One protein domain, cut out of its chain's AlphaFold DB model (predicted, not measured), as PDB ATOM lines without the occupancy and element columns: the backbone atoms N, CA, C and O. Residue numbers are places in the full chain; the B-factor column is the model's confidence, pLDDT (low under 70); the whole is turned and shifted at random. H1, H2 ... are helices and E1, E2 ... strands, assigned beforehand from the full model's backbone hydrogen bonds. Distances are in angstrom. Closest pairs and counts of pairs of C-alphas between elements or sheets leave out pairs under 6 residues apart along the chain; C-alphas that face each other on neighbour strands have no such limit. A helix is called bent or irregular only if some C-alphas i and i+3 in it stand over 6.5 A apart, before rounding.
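What this domain is: This is residues 10 to 80 of the 89 residues of an uncharacterized protein of Clostridium gasigenes (UniProt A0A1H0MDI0). The domain is a loose, open frame with two separate helices toward opposite ends of its longest axis, H1 at one end and H2 at the other, joined by a long strand-free loop, residues 35 to 58, that runs across between them. The one strand, E1, stands between the helices; it folds back after H2 and brings the last printed residue close to the first, while residues 56 to 61, of which 59 to 61 belong to H2, stick out. The printed part has 71 residues, with two named helices and one named strand in the order H1, H2, E1; under half of the residues are in these elements, and the class is mostly helix. The whole is only just loose, close to compact, with a radius of gyration of the C-alphas of 13.6 A and spans of 42 by 29 by 18 A.

Where its parts are: The printed part begins at Ala 10, C-alpha at (26.834, 30.071, 25.370), and residues 10 to 23 hold no named element. H1 is residues 24 to 34, 15.5 A from first to last C-alpha, and begins at C-alpha 24 at (34.313, 31.320, 20.137). H2 is residues 59 to 72, 18.2 A long; it is only just irregular, with C-alphas 61 and 64 6.9 A apart. E1 is residues 74 to 79, 13.1 A long, and ends at C-alpha 79 at (28.164, 31.193, 29.833).

How they stand to each other: H1 and H2 are apart: no C-alpha of the one is within 8 A of the other. H1 and E1 are apart by the same measure. H2 and E1 meet only through their link, a tight link of one residue, Ser 73. E1 pairs with no named strand. The C-alphas of Ala 10 and Ile 80, the first and last printed residues, are 6.1 A apart. In H1 every O i to N i+4 pair is within hydrogen-bond range; in H2 8 of 10 are.

The domain as a whole: The two C-alphas farthest apart are those of Asp 38, in the link from H1 to H2, and Glu 60, in H2, at 42.3 A. That link is long, with 24 residues, and its C-alphas lie 5 to 23 A from the mean of all C-alphas. Residues 56 to 61 stand free. The printed part has no cut. The mean pLDDT of the printed part is 76.2, and 23 residues are under 70, namely residues 14 to 21 and 48 to 62; the mean is 87 in H1, 74 in H2 and 86 in E1.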
ATOM      1  N   ALA A  10      27.332  28.853  26.001       86.50
ATOM      2  CA  ALA A  10      26.834  30.071  25.370       86.50
ATOM      3  C   ALA A  10      27.960  31.112  25.303       86.50
ATOM      4  O   ALA A  10      28.657  31.326  26.290       86.50
ATOM      5  N   PHE A  11      28.134  31.746  24.144       86.00
ATOM      6  CA  PHE A  11      29.173  32.749  23.891       86.00
ATOM      7  C   PHE A  11      28.692  33.751  22.835       86.00
ATOM      8  O   PHE A  11      27.794  33.433  22.049       86.00
ATOM      9  N   ASN A  12      29.286  34.948  22.787       80.62
ATOM     10  CA  ASN A  12      28.965  35.924  21.749       80.62
ATOM     11  C   ASN A  12      29.812  35.698  20.484       80.62
ATOM     12  O   ASN A  12      31.035  35.851  20.486       80.62
ATOM     13  N   GLY A  13      29.149  35.403  19.362       72.12
ATOM     14  CA  GLY A  13      29.789  35.280  18.047       72.12
ATOM     15  C   GLY A  13      30.271  36.610  17.448       72.12
ATOM     16  O   GLY A  13      30.895  36.603  16.393       72.12
ATOM     17  N   CYS A  14      29.971  37.753  18.079       68.88
ATOM     18  CA  CYS A  14      30.384  39.100  17.649       68.88
ATOM     19  C   CYS A  14      30.067  39.428  16.172       68.88
ATOM     20  O   CYS A  14      30.706  40.294  15.576       68.88
ATOM     21  N   GLY A  15      29.098  38.728  15.568       67.69
ATOM     22  CA  GLY A  15      28.740  38.862  14.151       67.69
ATOM     23  C   GLY A  15      29.865  38.510  13.170       67.69
ATOM     24  O   GLY A  15      29.816  38.936  12.020       67.69
ATOM     25  N   THR A  16      30.896  37.776  13.602       66.12
ATOM     26  CA  THR A  16      32.075  37.479  12.784       66.12
ATOM     27  C   THR A  16      32.426  35.998  12.827       66.12
ATOM     28  O   THR A  16      32.447  35.375  13.882       66.12
ATOM     29  N   ALA A  17      32.747  35.434  11.662       66.06
ATOM     30  CA  ALA A  17      33.272  34.075  11.551       66.06
ATOM     31  C   ALA A  17      34.769  33.989  11.908       66.06
ATOM     32  O   ALA A  17      35.352  32.910  11.853       66.06
ATOM     33  N   VAL A  18      35.409  35.120  12.235       69.00
ATOM     34  CA  VAL A  18      36.819  35.154  12.634       69.00
ATOM     35  C   VAL A  18      36.925  34.743  14.109       69.00
ATOM     36  O   VAL A  18      36.463  35.489  14.979       69.00
ATOM     37  N   PRO A  19      37.560  33.599  14.422       62.91
ATOM     38  CA  PRO A  19      37.557  33.057  15.776       62.91
ATOM     39  C   PRO A  19      38.324  33.923  16.779       62.91
ATOM     40  O   PRO A  19      37.959  33.981  17.942       62.91
ATOM     41  N   THR A  20      39.328  34.679  16.330       66.31
ATOM     42  CA  THR A  20      40.096  35.607  17.182       66.31
ATOM     43  C   THR A  20      39.370  36.917  17.489       66.31
ATOM     44  O   THR A  20      39.833  37.688  18.324       66.31
ATOM     45  N   LYS A  21      38.252  37.196  16.809       66.69
ATOM     46  CA  LYS A  21      37.431  38.403  17.007       66.69
ATOM     47  C   LYS A  21      36.078  38.101  17.652       66.69
ATOM     48  O   LYS A  21      35.221  38.978  17.696       66.69
ATOM     49  N   SER A  22      35.869  36.870  18.109       71.69
ATOM     50  CA  SER A  22      34.654  36.449  18.800       71.69
ATOM     51  C   SER A  22      34.998  35.593  20.013       71.69
ATOM     52  O   SER A  22      36.100  35.060  20.124       71.69
ATOM     53  N   ASP A  23      34.034  35.422  20.914       79.00
ATOM     54  CA  ASP A  23      34.227  34.633  22.135       79.00
ATOM     55  C   ASP A  23      34.307  33.119  21.847       79.00
ATOM     56  O   ASP A  23      34.490  32.312  22.761       79.00
ATOM     57  N   ILE A  24      34.203  32.716  20.572       82.75
ATOM     58  CA  ILE A  24      34.313  31.320  20.137       82.75
ATOM     59  C   ILE A  24      35.684  30.722  20.459       82.75
ATOM     60  O   ILE A  24      35.759  29.531  20.738       82.75
ATOM     61  N   ALA A  25      36.747  31.536  20.512       84.19
ATOM     62  CA  ALA A  25      38.084  31.070  20.873       84.19
ATOM     63  C   ALA A  25      38.104  30.381  22.249       84.19
ATOM     64  O   ALA A  25      38.774  29.367  22.432       84.19
ATOM     65  N   HIS A  26      37.320  30.888  23.207       85.94
ATOM     66  CA  HIS A  26      37.197  30.277  24.528       85.94
ATOM     67  C   HIS A  26      36.454  28.939  24.473       85.94
ATOM     68  O   HIS A  26      36.826  27.996  25.164       85.94
ATOM     69  N   TYR A  27      35.427  28.830  23.629       87.19
ATOM     70  CA  TYR A  27      34.727  27.568  23.399       87.19
ATOM     71  C   TYR A  27      35.621  26.534  22.694       87.19
ATOM     72  O   TYR A  27      35.633  25.368  23.090       87.19
ATOM     73  N   ASP A  28      36.423  26.949  21.715       86.88
ATOM     74  CA  ASP A  28      37.380  26.067  21.040       86.88
ATOM     75  C   ASP A  28      38.479  25.584  21.997       86.88
ATOM     76  O   ASP A  28      38.881  24.422  21.942       86.88
ATOM     77  N   MET A  29      38.899  26.414  22.955       88.69
ATOM     78  CA  MET A  29      39.847  26.014  23.997       88.69
ATOM     79  C   MET A  29      39.303  24.890  24.895       88.69
ATOM     80  O   MET A  29      40.048  23.967  25.223       88.69
ATOM     81  N   LEU A  30      38.000  24.888  25.211       87.69
ATOM     82  CA  LEU A  30      37.363  23.774  25.935       87.69
ATOM     83  C   LEU A  30      37.438  22.461  25.141       87.69
ATOM     84  O   LEU A  30      37.608  21.391  25.726       87.69
ATOM     85  N   LYS A  31      37.339  22.525  23.807       87.06
ATOM     86  CA  LYS A  31      37.505  21.343  22.948       87.06
ATOM     87  C   LYS A  31      38.945  20.855  22.925       87.06
ATOM     88  O   LYS A  31      39.162  19.650  22.978       87.06
ATOM     89  N   VAL A  32      39.909  21.773  22.867       89.88
ATOM     90  CA  VAL A  32      41.338  21.432  22.909       89.88
ATOM     91  C   VAL A  32      41.688  20.746  24.227       89.88
ATOM     92  O   VAL A  32      42.356  19.721  24.204       89.88
ATOM     93  N   TRP A  33      41.195  21.247  25.363       89.12
ATOM     94  CA  TRP A  33      41.397  20.585  26.655       89.12
ATOM     95  C   TRP A  33      40.763  19.205  26.718       89.12
ATOM     96  O   TRP A  33      41.398  18.279  27.198       89.12
ATOM     97  N   LYS A  34      39.548  19.043  26.183       87.62
ATOM     98  CA  LYS A  34      38.898  17.729  26.089       87.62
ATOM     99  C   LYS A  34      39.698  16.741  25.230       87.62
ATOM    100  O   LYS A  34      39.643  15.545  25.482       87.62
ATOM    101  N   ALA A  35      40.369  17.223  24.187       87.88
ATOM    102  CA  ALA A  35      41.171  16.398  23.287       87.88
ATOM    103  C   ALA A  35      42.583  16.104  23.820       87.88
ATOM    104  O   ALA A  35      43.320  15.360  23.181       87.88
ATOM    105  N   ASN A  36      42.976  16.719  24.937       89.50
ATOM    106  CA  ASN A  36      44.278  16.512  25.544       89.50
ATOM    107  C   ASN A  36      44.171  15.462  26.658       89.50
ATOM    108  O   ASN A  36      43.618  15.745  27.718       89.50
ATOM    109  N   ASP A  37      44.741  14.281  26.420       84.06
ATOM    110  CA  ASP A  37      44.712  13.154  27.359       84.06
ATOM    111  C   ASP A  37      45.516  13.411  28.652       84.06
ATOM    112  O   ASP A  37      45.297  12.733  29.655       84.06
ATOM    113  N   ASP A  38      46.406  14.414  28.661       90.25
ATOM    114  CA  ASP A  38      47.193  14.799  29.842       90.25
ATOM    115  C   ASP A  38      46.418  15.715  30.811       90.25
ATOM    116  O   ASP A  38      46.914  16.057  31.888       90.25
ATOM    117  N   ILE A  39      45.208  16.148  30.439       87.69
ATOM    118  CA  ILE A  39      44.358  17.007  31.263       87.69
ATOM    119  C   ILE A  39      43.129  16.206  31.692       87.69
ATOM    120  O   ILE A  39      42.315  15.812  30.860       87.69
ATOM    121  N   ASP A  40      42.937  16.027  33.004       88.06
ATOM    122  CA  ASP A  40      41.706  15.437  33.548       88.06
ATOM    123  C   ASP A  40      40.530  16.422  33.408       88.06
ATOM    124  O   ASP A  40      40.173  17.167  34.325       88.06
ATOM    125  N   PHE A  41      39.971  16.482  32.198       86.00
ATOM    126  CA  PHE A  41      38.904  17.397  31.825       86.00
ATOM    127  C   PHE A  41      37.757  16.664  31.123       86.00
ATOM    128  O   PHE A  41      37.785  16.366  29.929       86.00
ATOM    129  N   THR A  42      36.678  16.419  31.869       83.44
ATOM    130  CA  THR A  42      35.464  15.799  31.322       83.44
ATOM    131  C   THR A  42      34.518  16.858  30.749       83.44
ATOM    132  O   THR A  42      33.835  17.564  31.491       83.44
ATOM    133  N   PHE A  43      34.408  16.922  29.419       83.19
ATOM    134  CA  PHE A  43      33.501  17.846  28.727       83.19
ATOM    135  C   PHE A  43      32.615  17.136  27.697       83.19
ATOM    136  O   PHE A  43      33.074  16.597  26.689       83.19
ATOM    137  N   VAL A  44      31.303  17.153  27.940       84.12
ATOM    138  CA  VAL A  44      30.297  16.604  27.022       84.12
ATOM    139  C   VAL A  44      29.620  17.761  26.306       84.12
ATOM    140  O   VAL A  44      28.691  18.365  26.834       84.12
ATOM    141  N   ASP A  45      30.082  18.071  25.102       81.81
ATOM    142  CA  ASP A  45      29.571  19.196  24.330       81.81
ATOM    143  C   ASP A  45      28.149  18.929  23.808       81.81
ATOM    144  O   ASP A  45      27.901  17.995  23.038       81.81
ATOM    145  N   SER A  46      27.188  19.757  24.219       81.62
ATOM    146  CA  SER A  46      25.813  19.676  23.716       81.62
ATOM    147  C   SER A  46      25.649  20.205  22.288       81.62
ATOM    148  O   SER A  46      24.637  19.908  21.649       81.62
ATOM    149  N   HIS A  47      26.613  20.964  21.757       73.19
ATOM    150  CA  HIS A  47      26.574  21.458  20.377       73.19
ATOM    151  C   HIS A  47      26.847  20.358  19.352       73.19
ATOM    152  O   HIS A  47      26.234  20.375  18.288       73.19
ATOM    153  N   GLU A  48      27.669  19.357  19.685       68.12
ATOM    154  CA  GLU A  48      27.965  18.212  18.804       68.12
ATOM    155  C   GLU A  48      26.754  17.285  18.608       68.12
ATOM    156  O   GLU A  48      26.644  16.584  17.603       68.12
ATOM    157  N   LYS A  49      25.795  17.306  19.543       60.97
ATOM    158  CA  LYS A  49      24.621  16.419  19.529       60.97
ATOM    159  C   LYS A  49      23.550  16.814  18.510       60.97
ATOM    160  O   LYS A  49      22.577  16.085  18.336       60.97
ATOM    161  N   THR A  50      23.683  17.960  17.841       55.31
ATOM    162  CA  THR A  50      22.661  18.467  16.911       55.31
ATOM    163  C   THR A  50      23.293  19.124  15.686       55.31
ATOM    164  O   THR A  50      24.350  19.740  15.768       55.31
ATOM    165  N   LYS A  51      22.632  19.020  14.523       53.94
ATOM    166  CA  LYS A  51      23.119  19.611  13.265       53.94
ATOM    167  C   LYS A  51      23.306  21.130  13.399       53.94
ATOM    168  O   LYS A  51      22.496  21.799  14.042       53.94
ATOM    169  N   SER A  52      24.359  21.657  12.766       56.97
ATOM    170  CA  SER A  52      24.622  23.099  12.668       56.97
ATOM    171  C   SER A  52      23.404  23.829  12.093       56.97
ATOM    172  O   SER A  52      22.843  23.407  11.078       56.97
ATOM    173  N   VAL A  53      22.973  24.897  12.768       54.62
ATOM    174  CA  VAL A  53      21.881  25.752  12.299       54.62
ATOM    175  C   VAL A  53      22.510  26.802  11.391       54.62
ATOM    176  O   VAL A  53      23.357  27.571  11.835       54.62
ATOM    177  N   ARG A  54      22.163  26.786  10.101       54.50
ATOM    178  CA  ARG A  54      22.654  27.770   9.123       54.50
ATOM    179  C   ARG A  54      21.919  29.097   9.305       54.50
ATOM    180  O   ARG A  54      20.735  29.075   9.625       54.50
ATOM    181  N   ASP A  55      22.568  30.216   9.001       54.09
ATOM    182  CA  ASP A  55      21.969  31.562   9.078       54.09
ATOM    183  C   ASP A  55      20.696  31.733   8.229       54.09
ATOM    184  O   ASP A  55      19.839  32.553   8.533       54.09
ATOM    185  N   THR A  56      20.515  30.913   7.189       54.69
ATOM    186  CA  THR A  56      19.312  30.912   6.337       54.69
ATOM    187  C   THR A  56      18.132  30.138   6.934       54.69
ATOM    188  O   THR A  56      17.138  29.907   6.247       54.69
ATOM    189  N   SER A  57      18.256  29.628   8.161       58.59
ATOM    190  CA  SER A  57      17.235  28.778   8.773       58.59
ATOM    191  C   SER A  57      16.096  29.623   9.341       58.59
ATOM    192  O   SER A  57      16.332  30.610  10.032       58.59
ATOM    193  N   ASP A  58      14.857  29.191   9.105       66.06
ATOM    194  CA  ASP A  58      13.661  29.796   9.699       66.06
ATOM    195  C   ASP A  58      13.797  29.806  11.238       66.06
ATOM    196  O   ASP A  58      13.965  28.747  11.863       66.06
ATOM    197  N   ARG A  59      13.793  31.012  11.834       61.44
ATOM    198  CA  ARG A  59      14.028  31.234  13.273       61.44
ATOM    199  C   ARG A  59      13.045  30.437  14.128       61.44
ATOM    200  O   ARG A  59      13.457  29.794  15.094       61.44
ATOM    201  N   GLU A  60      11.772  30.425  13.745       62.12
ATOM    202  CA  GLU A  60      10.712  29.787  14.524       62.12
ATOM    203  C   GLU A  60      10.676  28.280  14.338       62.12
ATOM    204  O   GLU A  60      10.535  27.530  15.304       62.12
ATOM    205  N   LYS A  61      10.853  27.821  13.100       65.31
ATOM    206  CA  LYS A  61      10.705  26.396  12.782       65.31
ATOM    207  C   LYS A  61      11.980  25.592  12.988       65.31
ATOM    208  O   LYS A  61      11.911  24.374  13.140       65.31
ATOM    209  N   THR A  62      13.139  26.247  12.999       66.00
ATOM    210  CA  THR A  62      14.435  25.556  12.963       66.00
ATOM    211  C   THR A  62      15.354  25.987  14.093       66.00
ATOM    212  O   THR A  62      15.889  25.126  14.784       66.00
ATOM    213  N   LEU A  63      15.537  27.290  14.323       71.25
ATOM    214  CA  LEU A  63      16.502  27.759  15.320       71.25
ATOM    215  C   LEU A  63      16.011  27.504  16.753       71.25
ATOM    216  O   LEU A  63      16.705  26.833  17.519       71.25
ATOM    217  N   TYR A  64      14.805  27.960  17.113       75.94
ATOM    218  CA  TYR A  64      14.296  27.789  18.481       75.94
ATOM    219  C   TYR A  64      14.131  26.324  18.907       75.94
ATOM    220  O   TYR A  64      14.608  25.984  19.994       75.94
ATOM    221  N   PRO A  65      13.545  25.418  18.095       79.69
ATOM    222  CA  PRO A  65      13.406  24.019  18.493       79.69
ATOM    223  C   PRO A  65      14.760  23.339  18.726       79.69
ATOM    224  O   PRO A  65      14.899  22.554  19.660       79.69
ATOM    225  N   ARG A  66      15.784  23.686  17.933       76.12
ATOM    226  CA  ARG A  66      17.149  23.154  18.082       76.12
ATOM    227  C   ARG A  66      17.829  23.656  19.346       76.12
ATOM    228  O   ARG A  66      18.454  22.870  20.052       76.12
ATOM    229  N   LEU A  67      17.689  24.943  19.660       76.88
ATOM    230  CA  LEU A  67      18.204  25.506  20.910       76.88
ATOM    231  C   LEU A  67      17.532  24.851  22.122       76.88
ATOM    232  O   LEU A  67      18.213  24.445  23.063       76.88
ATOM    233  N   GLN A  68      16.211  24.666  22.074       80.56
ATOM    234  CA  GLN A  68      15.470  23.968  23.125       80.56
ATOM    235  C   GLN A  68      15.888  22.497  23.255       80.56
ATOM    236  O   GLN A  68      16.009  22.000  24.371       80.56
ATOM    237  N   GLU A  69      16.137  21.801  22.144       79.19
ATOM    238  CA  GLU A  69      16.649  20.425  22.128       79.19
ATOM    239  C   GLU A  69      18.030  20.336  22.798       79.19
ATOM    240  O   GLU A  69      18.216  19.551  23.735       79.19
ATOM    241  N   ARG A  70      18.969  21.211  22.406       77.50
ATOM    242  CA  ARG A  70      20.298  21.315  23.032       77.50
ATOM    243  C   ARG A  70      20.181  21.574  24.530       77.50
ATOM    244  O   ARG A  70      20.787  20.855  25.325       77.50
ATOM    245  N   PHE A  71      19.350  22.532  24.927       78.00
ATOM    246  CA  PHE A  71      19.163  22.889  26.331       78.00
ATOM    247  C   PHE A  71      18.544  21.742  27.143       78.00
ATOM    248  O   PHE A  71      19.048  21.392  28.205       78.00
ATOM    249  N   ARG A  72      17.517  21.064  26.612       81.50
ATOM    250  CA  ARG A  72      16.877  19.902  27.259       81.50
ATOM    251  C   ARG A  72      17.813  18.706  27.429       81.50
ATOM    252  O   ARG A  72      17.589  17.903  28.337       81.50
ATOM    253  N   SER A  73      18.821  18.575  26.565       75.50
ATOM    254  CA  SER A  73      19.856  17.533  26.640       75.50
ATOM    255  C   SER A  73      21.029  17.885  27.571       75.50
ATOM    256  O   SER A  73      21.884  17.037  27.847       75.50
ATOM    257  N   SER A  74      21.054  19.120  28.080       80.25
ATOM    258  CA  SER A  74      22.133  19.650  28.912       80.25
ATOM    259  C   SER A  74      21.771  19.624  30.396       80.25
ATOM    260  O   SER A  74      20.608  19.763  30.775       80.25
ATOM    261  N   LYS A  75      22.781  19.429  31.244       85.06
ATOM    262  CA  LYS A  75      22.684  19.529  32.707       85.06
ATOM    263  C   LYS A  75      23.198  20.874  33.219       85.06
ATOM    264  O   LYS A  75      22.729  21.342  34.250       85.06
ATOM    265  N   VAL A  76      24.148  21.475  32.504       85.62
ATOM    266  CA  VAL A  76      24.823  22.716  32.893       85.62
ATOM    267  C   VAL A  76      24.824  23.695  31.720       85.62
ATOM    268  O   VAL A  76      25.049  23.293  30.577       85.62
ATOM    269  N   LEU A  77      24.575  24.969  32.024       87.31
ATOM    270  CA  LEU A  77      24.807  26.106  31.137       87.31
ATOM    271  C   LEU A  77      26.146  26.740  31.521       87.31
ATOM    272  O   LEU A  77      26.311  27.178  32.656       87.31
ATOM    273  N   PHE A  78      27.081  26.794  30.578       87.69
ATOM    274  CA  PHE A  78      28.361  27.474  30.733       87.69
ATOM    275  C   PHE A  78      28.342  28.741  29.879       87.69
ATOM    276  O   PHE A  78      28.352  28.664  28.653       87.69
ATOM    277  N   LEU A  79      28.246  29.906  30.519       88.50
ATOM    278  CA  LEU A  79      28.164  31.193  29.833       88.50
ATOM    279  C   LEU A  79      29.534  31.872  29.842       88.50
ATOM    280  O   LEU A  79      30.099  32.116  30.905       88.50
ATOM    281  N   ILE A  80      30.036  32.193  28.656       85.38
ATOM    282  CA  ILE A  80      31.274  32.941  28.459       85.38
ATOM    283  C   ILE A  80      30.900  34.413  28.319       85.38
ATOM    284  O   ILE A  80      30.144  34.770  27.416       85.38
TER     285      ILE A  80